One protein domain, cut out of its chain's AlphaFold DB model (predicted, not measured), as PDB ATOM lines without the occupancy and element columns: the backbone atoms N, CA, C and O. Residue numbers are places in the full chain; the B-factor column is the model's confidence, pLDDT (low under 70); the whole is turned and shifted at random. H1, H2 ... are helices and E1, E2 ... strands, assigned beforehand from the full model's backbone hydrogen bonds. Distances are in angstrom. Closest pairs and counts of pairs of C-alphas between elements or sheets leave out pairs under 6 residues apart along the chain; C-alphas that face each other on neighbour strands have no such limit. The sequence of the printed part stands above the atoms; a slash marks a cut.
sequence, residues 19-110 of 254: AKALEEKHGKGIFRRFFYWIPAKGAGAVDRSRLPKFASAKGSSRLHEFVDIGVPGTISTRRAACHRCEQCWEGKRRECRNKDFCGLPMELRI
ATOM      1  N   ALA A  19     -27.478  52.890  40.206       63.72
ATOM      2  CA  ALA A  19     -27.943  54.076  40.930       63.72
ATOM      3  C   ALA A  19     -29.474  54.232  40.883       63.72
ATOM      4  O   ALA A  19     -30.086  54.641  41.864       63.72
ATOM      5  N   LYS A  20     -30.102  53.826  39.769       62.41
ATOM      6  CA  LYS A  20     -31.552  53.941  39.568       62.41
ATOM      7  C   LYS A  20     -32.348  52.942  40.402       62.41
ATOM      8  O   LYS A  20     -31.958  51.773  40.518       62.41
ATOM      9  N   ALA A  21     -33.470  53.391  40.952       63.16
ATOM     10  CA  ALA A  21     -34.373  52.580  41.759       63.16
ATOM     11  C   ALA A  21     -35.173  51.551  40.949       63.16
ATOM     12  O   ALA A  21     -35.197  51.573  39.717       63.16
ATOM     13  N   LEU A  22     -35.783  50.588  41.650       64.94
ATOM     14  CA  LEU A  22     -36.598  49.548  41.017       64.94
ATOM     15  C   LEU A  22     -37.842  50.170  40.362       64.94
ATOM     16  O   LEU A  22     -38.190  49.774  39.247       64.94
ATOM     17  N   GLU A  23     -38.457  51.159  41.025       66.94
ATOM     18  CA  GLU A  23     -39.606  51.913  40.511       66.94
ATOM     19  C   GLU A  23     -39.236  52.689  39.244       66.94
ATOM     20  O   GLU A  23     -39.921  52.569  38.233       66.94
ATOM     21  N   GLU A  24     -38.095  53.387  39.253       69.12
ATOM     22  CA  GLU A  24     -37.578  54.151  38.100       69.12
ATOM     23  C   GLU A  24     -37.293  53.274  36.878       69.12
ATOM     24  O   GLU A  24     -37.254  53.743  35.741       69.12
ATOM     25  N   LYS A  25     -37.063  51.982  37.107       64.25
ATOM     26  CA  LYS A  25     -36.855  50.993  36.056       64.25
ATOM     27  C   LYS A  25     -38.120  50.228  35.686       64.25
ATOM     28  O   LYS A  25     -38.059  49.375  34.804       64.25
ATOM     29  N   HIS A  26     -39.248  50.472  36.351       62.81
ATOM     30  CA  HIS A  26     -40.475  49.681  36.212       62.81
ATOM     31  C   HIS A  26     -40.233  48.168  36.361       62.81
ATOM     32  O   HIS A  26     -40.807  47.355  35.633       62.81
ATOM     33  N   GLY A  27     -39.304  47.776  37.240       58.28
ATOM     34  CA  GLY A  27     -38.880  46.380  37.388       58.28
ATOM     35  C   GLY A  27     -38.132  45.791  36.178       58.28
ATOM     36  O   GLY A  27     -37.898  44.584  36.143       58.28
ATOM     37  N   LYS A  28     -37.742  46.604  35.186       56.53
ATOM     38  CA  LYS A  28     -36.998  46.183  33.990       56.53
ATOM     39  C   LYS A  28     -35.504  46.462  34.145       56.53
ATOM     40  O   LYS A  28     -35.068  47.600  34.277       56.53
ATOM     41  N   GLY A  29     -34.689  45.419  34.051       55.78
ATOM     42  CA  GLY A  29     -33.232  45.539  34.018       55.78
ATOM     43  C   GLY A  29     -32.542  44.668  35.056       55.78
ATOM     44  O   GLY A  29     -33.104  44.302  36.084       55.78
ATOM     45  N   ILE A  30     -31.298  44.312  34.760       55.72
ATOM     46  CA  ILE A  30     -30.506  43.421  35.600       55.72
ATOM     47  C   ILE A  30     -29.773  44.279  36.626       55.72
ATOM     48  O   ILE A  30     -28.918  45.085  36.269       55.72
ATOM     49  N   PHE A  31     -30.136  44.129  37.898       56.41
ATOM     50  CA  PHE A  31     -29.487  44.853  38.993       56.41
ATOM     51  C   PHE A  31     -28.171  44.198  39.407       56.41
ATOM     52  O   PHE A  31     -27.267  44.898  39.855       56.41
ATOM     53  N   ARG A  32     -28.060  42.870  39.242       57.41
ATOM     54  CA  ARG A  32     -26.852  42.092  39.535       57.41
ATOM     55  C   ARG A  32     -26.901  40.717  38.861       57.41
ATOM     56  O   ARG A  32     -27.983  40.159  38.698       57.41
ATOM     57  N   ARG A  33     -25.743  40.167  38.486       56.56
ATOM     58  CA  ARG A  33     -25.583  38.765  38.060       56.56
ATOM     59  C   ARG A  33     -24.613  38.077  39.011       56.56
ATOM     60  O   ARG A  33     -23.539  38.613  39.266       56.56
ATOM     61  N   PHE A  34     -24.990  36.908  39.513       52.47
ATOM     62  CA  PHE A  34     -24.089  36.014  40.234       52.47
ATOM     63  C   PHE A  34     -23.761  34.845  39.313       52.47
ATOM     64  O   PHE A  34     -24.668  34.204  38.785       52.47
ATOM     65  N   PHE A  35     -22.474  34.596  39.104       52.84
ATOM     66  CA  PHE A  35     -22.005  33.450  38.340       52.84
ATOM     67  C   PHE A  35     -21.401  32.449  39.316       52.84
ATOM     68  O   PHE A  35     -20.417  32.752  39.987       52.84
ATOM     69  N   TYR A  36     -21.995  31.264  39.394       54.69
ATOM     70  CA  TYR A  36     -21.391  30.134  40.086       54.69
ATOM     71  C   TYR A  36     -20.543  29.372  39.073       54.69
ATOM     72  O   TYR A  36     -21.070  28.793  38.121       54.69
ATOM     73  N   TRP A  37     -19.223  29.403  39.250       62.03
ATOM     74  CA  TRP A  37     -18.329  28.580  38.448       62.03
ATOM     75  C   TRP A  37     -18.332  27.154  38.996       62.03
ATOM     76  O   TRP A  37     -17.778  26.892  40.060       62.03
ATOM     77  N   ILE A  38     -18.964  26.237  38.263       71.56
ATOM     78  CA  ILE A  38     -18.920  24.802  38.558       71.56
ATOM     79  C   ILE A  38     -17.987  24.155  37.527       71.56
ATOM     80  O   ILE A  38     -18.391  24.014  36.361       71.56
ATOM     81  N   PRO A  39     -16.752  23.779  37.907       70.44
ATOM     82  CA  PRO A  39     -15.778  23.245  36.964       70.44
ATOM     83  C   PRO A  39     -16.292  21.955  36.309       70.44
ATOM     84  O   PRO A  39     -16.970  21.138  36.930       70.44
ATOM     85  N   ALA A  40     -15.999  21.784  35.018       67.81
ATOM     86  CA  ALA A  40     -16.405  20.597  34.260       67.81
ATOM     87  C   ALA A  40     -15.449  19.403  34.450       67.81
ATOM     88  O   ALA A  40     -15.828  18.270  34.170       67.81
ATOM     89  N   LYS A  41     -14.209  19.660  34.887       73.88
ATOM     90  CA  LYS A  41     -13.148  18.675  35.153       73.88
ATOM     91  C   LYS A  41     -12.280  19.162  36.321       73.88
ATOM     92  O   LYS A  41     -12.203  20.369  36.547       73.88
ATOM     93  N   GLY A  42     -11.597  18.243  37.003       77.56
ATOM     94  CA  GLY A  42     -10.666  18.552  38.096       77.56
ATOM     95  C   GLY A  42     -11.320  18.618  39.480       77.56
ATOM     96  O   GLY A  42     -12.469  18.219  39.658       77.56
ATOM     97  N   ALA A  43     -10.571  19.103  40.472       66.62
ATOM     98  CA  ALA A  43     -11.047  19.215  41.850       66.62
ATOM     99  C   ALA A  43     -12.288  20.124  41.939       66.62
ATOM    100  O   ALA A  43     -12.304  21.226  41.390       66.62
ATOM    101  N   GLY A  44     -13.339  19.649  42.613       65.31
ATOM    102  CA  GLY A  44     -14.625  20.349  42.720       65.31
ATOM    103  C   GLY A  44     -15.537  20.211  41.495       65.31
ATOM    104  O   GLY A  44     -16.610  20.817  41.472       65.31
ATOM    105  N   ALA A  45     -15.144  19.435  40.476       76.88
ATOM    106  CA  ALA A  45     -16.030  19.125  39.363       76.88
ATOM    107  C   ALA A  45     -17.145  18.181  39.811       76.88
ATOM    108  O   ALA A  45     -16.908  17.170  40.467       76.88
ATOM    109  N   VAL A  46     -18.374  18.508  39.423       69.06
ATOM    110  CA  VAL A  46     -19.536  17.658  39.687       69.06
ATOM    111  C   VAL A  46     -19.673  16.663  38.542       69.06
ATOM    112  O   VAL A  46     -19.720  17.070  37.379       69.06
ATOM    113  N   ASP A  47     -19.767  15.370  38.854       71.25
ATOM    114  CA  ASP A  47     -20.045  14.334  37.857       71.25
ATOM    115  C   ASP A  47     -21.471  14.492  37.305       71.25
ATOM    116  O   ASP A  47     -22.451  13.974  37.843       71.25
ATOM    117  N   ARG A  48     -21.579  15.224  36.193       69.44
ATOM    118  CA  ARG A  48     -22.853  15.520  35.524       69.44
ATOM    119  C   ARG A  48     -23.516  14.276  34.929       69.44
ATOM    120  O   ARG A  48     -24.712  14.326  34.664       69.44
ATOM    121  N   SER A  49     -22.778  13.179  34.727       67.00
ATOM    122  CA  SER A  49     -23.329  11.929  34.178       67.00
ATOM    123  C   SER A  49     -24.220  11.188  35.179       67.00
ATOM    124  O   SER A  49     -25.128  10.462  34.780       67.00
ATOM    125  N   ARG A  50     -23.999  11.417  36.480       64.56
ATOM    126  CA  ARG A  50     -24.775  10.821  37.578       64.56
ATOM    127  C   ARG A  50     -25.938  11.692  38.038       64.56
ATOM    128  O   ARG A  50     -26.749  11.243  38.847       64.56
ATOM    129  N   LEU A  51     -26.024  12.931  37.555       69.25
ATOM    130  CA  LEU A  51     -27.112  13.826  37.921       69.25
ATOM    131  C   LEU A  51     -28.402  13.401  37.206       69.25
ATOM    132  O   LEU A  51     -28.383  13.154  35.997       69.25
ATOM    133  N   PRO A  52     -29.542  13.339  37.915       68.56
ATOM    134  CA  PRO A  52     -30.821  13.077  37.277       68.56
ATOM    135  C   PRO A  52     -31.111  14.152  36.227       68.56
ATOM    136  O   PRO A  52     -30.951  15.342  36.496       68.56
ATOM    137  N   LYS A  53     -31.574  13.742  35.043       75.50
ATOM    138  CA  LYS A  53     -32.104  14.687  34.059       75.50
ATOM    139  C   LYS A  53     -33.482  15.153  34.505       75.50
ATOM    140  O   LYS A  53     -34.304  14.356  34.962       75.50
ATOM    141  N   PHE A  54     -33.724  16.447  34.384       74.56
ATOM    142  CA  PHE A  54     -34.973  17.088  34.768       74.56
ATOM    143  C   PHE A  54     -35.612  17.739  33.552       74.56
ATOM    144  O   PHE A  54     -34.918  18.307  32.712       74.56
ATOM    145  N   ALA A  55     -36.934  17.620  33.455       79.50
ATOM    146  CA  ALA A  55     -37.695  18.161  32.349       79.50
ATOM    147  C   ALA A  55     -37.589  19.684  32.365       79.50
ATOM    148  O   ALA A  55     -37.562  20.315  33.425       79.50
ATOM    149  N   SER A  56     -37.570  20.287  31.178       79.62
ATOM    150  CA  SER A  56     -37.585  21.744  31.064       79.62
ATOM    151  C   SER A  56     -38.821  22.322  31.761       79.62
ATOM    152  O   SER A  56     -39.958  21.960  31.446       79.62
ATOM    153  N   ALA A  57     -38.607  23.247  32.696       82.25
ATOM    154  CA  ALA A  57     -39.688  23.919  33.401       82.25
ATOM    155  C   ALA A  57     -40.405  24.901  32.459       82.25
ATOM    156  O   ALA A  57     -39.893  25.984  32.157       82.25
ATOM    157  N   LYS A  58     -41.592  24.527  31.965       81.69
ATOM    158  CA  LYS A  58     -42.392  25.381  31.071       81.69
ATOM    159  C   LYS A  58     -42.705  26.722  31.743       81.69
ATOM    160  O   LYS A  58     -43.090  26.767  32.904       81.69
ATOM    161  N   GLY A  59     -42.535  27.818  31.003       82.25
ATOM    162  CA  GLY A  59     -42.777  29.176  31.506       82.25
ATOM    163  C   GLY A  59     -41.645  29.771  32.356       82.25
ATOM    164  O   GLY A  59     -41.724  30.948  32.704       82.25
ATOM    165  N   SER A  60     -40.569  29.018  32.623       82.75
ATOM    166  CA  SER A  60     -39.409  29.503  33.391       82.75
ATOM    167  C   SER A  60     -38.678  30.679  32.743       82.75
ATOM    168  O   SER A  60     -38.069  31.475  33.447       82.75
ATOM    169  N   SER A  61     -38.799  30.864  31.425       81.62
ATOM    170  CA  SER A  61     -38.204  31.999  30.705       81.62
ATOM    171  C   SER A  61     -38.735  33.370  31.137       81.62
ATOM    172  O   SER A  61     -38.099  34.381  30.858       81.62
ATOM    173  N   ARG A  62     -39.895  33.420  31.807       81.38
ATOM    174  CA  ARG A  62     -40.490  34.651  32.357       81.38
ATOM    175  C   ARG A  62     -40.123  34.890  33.826       81.38
ATOM    176  O   ARG A  62     -40.620  35.840  34.428       81.38
ATOM    177  N   LEU A  63     -39.322  34.003  34.412       83.81
ATOM    178  CA  LEU A  63     -38.923  34.031  35.812       83.81
ATOM    179  C   LEU A  63     -37.464  34.466  35.896       83.81
ATOM    180  O   LEU A  63     -36.621  34.024  35.120       83.81
ATOM    181  N   HIS A  64     -37.175  35.359  36.835       79.12
ATOM    182  CA  HIS A  64     -35.851  35.974  36.967       79.12
ATOM    183  C   HIS A  64     -35.220  35.717  38.340       79.12
ATOM    184  O   HIS A  64     -34.129  36.208  38.618       79.12
ATOM    185  N   GLU A  65     -35.897  34.953  39.196       81.56
ATOM    186  CA  GLU A  65     -35.383  34.497  40.482       81.56
ATOM    187  C   GLU A  65     -35.605  32.989  40.604       81.56
ATOM    188  O   GLU A  65     -36.707  32.492  40.352       81.56
ATOM    189  N   PHE A  66     -34.553  32.282  41.011       84.62
ATOM    190  CA  PHE A  66     -34.573  30.863  41.343       84.62
ATOM    191  C   PHE A  66     -33.762  30.672  42.621       84.62
ATOM    192  O   PHE A  66     -32.605  31.090  42.694       84.62
ATOM    193  N   VAL A  67     -34.386  30.085  43.634       81.69
ATOM    194  CA  VAL A  67     -33.805  29.874  44.958       81.69
ATOM    195  C   VAL A  67     -34.023  28.419  45.334       81.69
ATOM    196  O   VAL A  67     -35.150  27.924  45.298       81.69
ATOM    197  N   ASP A  68     -32.935  27.743  45.685       79.00
ATOM    198  CA  ASP A  68     -33.016  26.418  46.282       79.00
ATOM    199  C   ASP A  68     -33.648  26.527  47.676       79.00
ATOM    200  O   ASP A  68     -33.254  27.367  48.486       79.00
ATOM    201  N   ILE A  69     -34.658  25.699  47.926       79.94
ATOM    202  CA  ILE A  69     -35.390  25.626  49.197       79.94
ATOM    203  C   ILE A  69     -35.140  24.305  49.933       79.94
ATOM    204  O   ILE A  69     -35.851  23.992  50.883       79.94
ATOM    205  N   GLY A  70     -34.160  23.514  49.487       73.69
ATOM    206  CA  GLY A  70     -33.779  22.251  50.119       73.69
ATOM    207  C   GLY A  70     -34.745  21.097  49.853       73.69
ATOM    208  O   GLY A  70     -34.586  20.028  50.435       73.69
ATOM    209  N   VAL A  71     -35.734  21.282  48.970       76.69
ATOM    210  CA  VAL A  71     -36.694  20.240  48.583       76.69
ATOM    211  C   VAL A  71     -36.312  19.697  47.204       76.69
ATOM    212  O   VAL A  71     -36.441  20.413  46.209       76.69
ATOM    213  N   PRO A  72     -35.874  18.429  47.089       75.38
ATOM    214  CA  PRO A  72     -35.484  17.858  45.805       75.38
ATOM    215  C   PRO A  72     -36.566  18.006  44.728       75.38
ATOM    216  O   PRO A  72     -37.728  17.654  44.928       75.38
ATOM    217  N   GLY A  73     -36.174  18.518  43.558       78.19
ATOM    218  CA  GLY A  73     -37.088  18.734  42.430       78.19
ATOM    219  C   GLY A  73     -38.050  19.911  42.608       78.19
ATOM    220  O   GLY A  73     -38.935  20.085  41.775       78.19
ATOM    221  N   THR A  74     -37.894  20.728  43.651       84.06
ATOM    222  CA  THR A  74     -38.696  21.936  43.857       84.06
ATOM    223  C   THR A  74     -37.787  23.116  44.157       84.06
ATOM    224  O   THR A  74     -36.911  23.044  45.011       84.06
ATOM    225  N   ILE A  75     -38.009  24.223  43.461       87.12
ATOM    226  CA  ILE A  75     -37.311  25.482  43.716       87.12
ATOM    227  C   ILE A  75     -38.325  26.578  43.996       87.12
ATOM    228  O   ILE A  75     -39.440  26.555  43.470       87.12
ATOM    229  N   SER A  76     -37.944  27.562  44.803       87.75
ATOM    230  CA  SER A  76     -38.710  28.797  44.880       87.75
ATOM    231  C   SER A  76     -38.336  29.694  43.711       87.75
ATOM    232  O   SER A  76     -37.169  29.821  43.339       87.75
ATOM    233  N   THR A  77     -39.337  30.308  43.106       90.50
ATOM    234  CA  THR A  77     -39.169  31.200  41.974       90.50
ATOM    235  C   THR A  77     -40.074  32.409  42.090       90.50
ATOM    236  O   THR A  77     -41.045  32.425  42.848       90.50
ATOM    237  N   ARG A  78     -39.739  33.455  41.342       87.56
ATOM    238  CA  ARG A  78     -40.453  34.719  41.350       87.56
ATOM    239  C   ARG A  78     -40.263  35.436  40.016       87.56
ATOM    240  O   ARG A  78     -39.251  35.259  39.333       87.56
ATOM    241  N   ARG A  79     -41.243  36.267  39.645       84.62
ATOM    242  CA  ARG A  79     -41.226  37.037  38.391       84.62
ATOM    243  C   ARG A  79     -39.989  37.929  38.291       84.62
ATOM    244  O   ARG A  79     -39.373  37.970  37.237       84.62
ATOM    245  N   ALA A  80     -39.606  38.606  39.374       82.25
ATOM    246  CA  ALA A  80     -38.365  39.374  39.439       82.25
ATOM    247  C   ALA A  80     -37.705  39.292  40.816       82.25
ATOM    248  O   ALA A  80     -38.386  39.155  41.832       82.25
ATOM    249  N   ALA A  81     -36.380  39.423  40.848       77.25
ATOM    250  CA  ALA A  81     -35.624  39.561  42.083       77.25
ATOM    251  C   ALA A  81     -35.466  41.046  42.445       77.25
ATOM    252  O   ALA A  81     -35.070  41.859  41.609       77.25
ATOM    253  N   CYS A  82     -35.760  41.411  43.695       78.19
ATOM    254  CA  CYS A  82     -35.689  42.807  44.138       78.19
ATOM    255  C   CYS A  82     -34.252  43.269  44.437       78.19
ATOM    256  O   CYS A  82     -33.897  44.384  44.068       78.19
ATOM    257  N   HIS A  83     -33.451  42.453  45.143       74.12
ATOM    258  CA  HIS A  83     -32.054  42.719  45.555       74.12
ATOM    259  C   HIS A  83     -31.751  44.110  46.169       74.12
ATOM    260  O   HIS A  83     -30.597  44.533  46.208       74.12
ATOM    261  N   ARG A  84     -32.767  44.837  46.643       72.62
ATOM    262  CA  ARG A  84     -32.638  46.217  47.148       72.62
ATOM    263  C   ARG A  84     -33.082  46.366  48.601       72.62
ATOM    264  O   ARG A  84     -32.480  47.148  49.320       72.62
ATOM    265  N   CYS A  85     -34.112  45.636  49.030       74.12
ATOM    266  CA  CYS A  85     -34.605  45.700  50.408       74.12
ATOM    267  C   CYS A  85     -33.912  44.672  51.309       74.12
ATOM    268  O   CYS A  85     -33.612  43.565  50.857       74.12
ATOM    269  N   GLU A  86     -33.705  45.028  52.578       77.69
ATOM    270  CA  GLU A  86     -33.085  44.168  53.599       77.69
ATOM    271  C   GLU A  86     -33.764  42.801  53.692       77.69
ATOM    272  O   GLU A  86     -33.085  41.785  53.713       77.69
ATOM    273  N   GLN A  87     -35.094  42.752  53.587       83.19
ATOM    274  CA  GLN A  87     -35.857  41.503  53.627       83.19
ATOM    275  C   GLN A  87     -35.430  40.538  52.510       83.19
ATOM    276  O   GLN A  87     -35.327  39.336  52.725       83.19
ATOM    277  N   CYS A  88     -35.136  41.036  51.304       77.88
ATOM    278  CA  CYS A  88     -34.620  40.188  50.228       77.88
ATOM    279  C   CYS A  88     -33.164  39.755  50.450       77.88
ATOM    280  O   CYS A  88     -32.804  38.671  49.993       77.88
ATOM    281  N   TRP A  89     -32.352  40.571  51.127       71.69
ATOM    282  CA  TRP A  89     -30.969  40.239  51.486       71.69
ATOM    283  C   TRP A  89     -30.904  39.184  52.596       71.69
ATOM    284  O   TRP A  89     -30.121  38.251  52.489       71.69
ATOM    285  N   GLU A  90     -31.802  39.261  53.576       73.12
ATOM    286  CA  GLU A  90     -31.983  38.272  54.651       73.12
ATOM    287  C   GLU A  90     -32.736  37.010  54.192       73.12
ATOM    288  O   GLU A  90     -33.032  36.114  54.978       73.12
ATOM    289  N   GLY A  91     -33.134  36.950  52.920       75.50
ATOM    290  CA  GLY A  91     -33.881  35.831  52.356       75.50
ATOM    291  C   GLY A  91     -35.377  35.778  52.702       75.50
ATOM    292  O   GLY A  91     -36.082  34.920  52.161       75.50
ATOM    293  N   LYS A  92     -35.898  36.731  53.486       82.00
ATOM    294  CA  LYS A  92     -37.320  36.947  53.833       82.00
ATOM    295  C   LYS A  92     -38.136  37.519  52.661       82.00
ATOM    296  O   LYS A  92     -38.789  38.556  52.735       82.00
ATOM    297  N   ARG A  93     -38.129  36.830  51.518       82.56
ATOM    298  CA  ARG A  93     -38.672  37.329  50.233       82.56
ATOM    299  C   ARG A  93     -40.190  37.554  50.226       82.56
ATOM    300  O   ARG A  93     -40.675  38.330  49.405       82.56
ATOM    301  N   ARG A  94     -40.934  36.914  51.135       87.62
ATOM    302  CA  ARG A  94     -42.378  37.150  51.335       87.62
ATOM    303  C   ARG A  94     -42.673  38.526  51.946       87.62
ATOM    304  O   ARG A  94     -43.737  39.080  51.693       87.62
ATOM    305  N   GLU A  95     -41.706  39.099  52.659       89.56
ATOM    306  CA  GLU A  95     -41.771  40.425  53.292       89.56
ATOM    307  C   GLU A  95     -41.126  41.516  52.420       89.56
ATOM    308  O   GLU A  95     -40.883  42.639  52.856       89.56
ATOM    309  N   CYS A  96     -40.829  41.196  51.159       86.88
ATOM    310  CA  CYS A  96     -40.244  42.135  50.215       86.88
ATOM    311  C   CYS A  96     -41.137  43.377  50.054       86.88
ATOM    312  O   CYS A  96     -42.277  43.266  49.597       86.88
ATOM    313  N   ARG A  97     -40.582  44.564  50.334       87.38
ATOM    314  CA  ARG A  97     -41.280  45.858  50.180       87.38
ATOM    315  C   ARG A  97     -41.782  46.111  48.753       87.38
ATOM    316  O   ARG A  97     -42.767  46.803  48.565       87.38
ATOM    317  N   ASN A  98     -41.151  45.476  47.764       86.44
ATOM    318  CA  ASN A  98     -41.447  45.649  46.340       86.44
ATOM    319  C   ASN A  98     -42.222  44.460  45.748       86.44
ATOM    320  O   ASN A  98     -42.073  44.132  44.568       86.44
ATOM    321  N   LYS A  99     -43.007  43.752  46.569       87.50
ATOM    322  CA  LYS A  99     -43.738  42.546  46.145       87.50
ATOM    323  C   LYS A  99     -44.753  42.774  45.035       87.50
ATOM    324  O   LYS A  99     -44.915  41.879  44.212       87.50
ATOM    325  N   ASP A 100     -45.317  43.968  44.936       86.25
ATOM    326  CA  ASP A 100     -46.282  44.292  43.883       86.25
ATOM    327  C   ASP A 100     -45.617  44.334  42.496       86.25
ATOM    328  O   ASP A 100     -46.219  43.953  41.494       86.25
ATOM    329  N   PHE A 101     -44.328  44.685  42.436       82.19
ATOM    330  CA  PHE A 101     -43.541  44.700  41.199       82.19
ATOM    331  C   PHE A 101     -42.864  43.358  40.916       82.19
ATOM    332  O   PHE A 101     -42.814  42.888  39.779       82.19
ATOM    333  N   CYS A 102     -42.316  42.734  41.956       84.00
ATOM    334  CA  CYS A 102     -41.535  41.512  41.822       84.00
ATOM    335  C   CYS A 102     -42.395  40.235  41.830       84.00
ATOM    336  O   CYS A 102     -41.916  39.184  41.415       84.00
ATOM    337  N   GLY A 103     -43.656  40.297  42.267       87.50
ATOM    338  CA  GLY A 103     -44.516  39.139  42.543       87.50
ATOM    339  C   GLY A 103     -44.274  38.562  43.940       87.50
ATOM    340  O   GLY A 103     -43.451  39.081  44.688       87.50
ATOM    341  N   LEU A 104     -44.944  37.473  44.309       89.69
ATOM    342  CA  LEU A 104     -44.615  36.706  45.519       89.69
ATOM    343  C   LEU A 104     -43.780  35.470  45.156       89.69
ATOM    344  O   LEU A 104     -43.875  35.001  44.021       89.69
ATOM    345  N   PRO A 105     -42.963  34.938  46.085       89.69
ATOM    346  CA  PRO A 105     -42.318  33.647  45.890       89.69
ATOM    347  C   PRO A 105     -43.358  32.550  45.645       89.69
ATOM    348  O   PRO A 105     -44.322  32.414  46.401       89.69
ATOM    349  N   MET A 106     -43.138  31.767  44.598       91.50
ATOM    350  CA  MET A 106     -43.945  30.621  44.197       91.50
ATOM    351  C   MET A 106     -43.067  29.375  44.163       91.50
ATOM    352  O   MET A 106     -41.853  29.471  43.991       91.50
ATOM    353  N   GLU A 107     -43.668  28.204  44.314       91.25
ATOM    354  CA  GLU A 107     -42.961  26.939  44.132       91.25
ATOM    355  C   GLU A 107     -43.034  26.503  42.672       91.25
ATOM    356  O   GLU A 107     -44.106  26.462  42.067       91.25
ATOM    357  N   LEU A 108     -41.882  26.149  42.116       88.81
ATOM    358  CA  LEU A 108     -41.761  25.532  40.809       88.81
ATOM    359  C   LEU A 108     -41.240  24.116  40.991       88.81
ATOM    360  O   LEU A 108     -40.080  23.898  41.347       88.81
ATOM    361  N   ARG A 109     -42.119  23.151  40.725       88.19
ATOM    362  CA  ARG A 109     -41.756  21.739  40.667       88.19
ATOM    363  C   ARG A 109     -41.173  21.424  39.300       88.19
ATOM    364  O   ARG A 109     -41.786  21.706  38.271       88.19
ATOM    365  N   ILE A 110     -39.998  20.820  39.308       85.31
ATOM    366  CA  ILE A 110     -39.305  20.345  38.124       85.31
ATOM    367  C   ILE A 110     -39.335  18.824  38.182       85.31
ATOM    368  O   ILE A 110     -38.680  18.194  39.013       85.31
TER     369      ILE A 110
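Overview. This is residues 19 to 110 of the 254 residues of the protein "Hypothetical protein" of Coccolithus braarudii (UniProt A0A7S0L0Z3). With little regular structure, this is a small three-stranded antiparallel sheet, E1 - E2 - E3, with two short helices beyond one end and a long stretch, residues 19 to 64, making a wide open loop. Of 92 printed residues, 24 are in named elements, mixed class, ordered E1 E2 H1 H2 E3. It is loose, radius of gyration of the C-alphas 15.6 A, spanning 44 by 27 by 23 A.

Along the chain. Find C-alpha 65 at (-35.383, 34.497, 40.482); E1 runs 16.5 A to residue 71. E2 holds residues 74 to 78, 13.1 A; E3, 106 to 109, ends at (-41.756, 21.739, 40.667). H1 is residues 86 to 89, H2 99 to 102.

Arrangement. Look at hairpin E1 and E2: N 67 and O 76 are 2.8 A apart. Between antiparallel E2 and E3, N 77 and O 106 are 2.8 A apart. H1 and H2, not on the sheet, are apart and too short for O i to N i+4 pairs; their O i to N i+3 pairs within range number 1 and 0.

Size, cuts and confidence. The printed part has no cut; no link between named elements is long. Confidence is under 70 in 28 residues, among them 19 to 37.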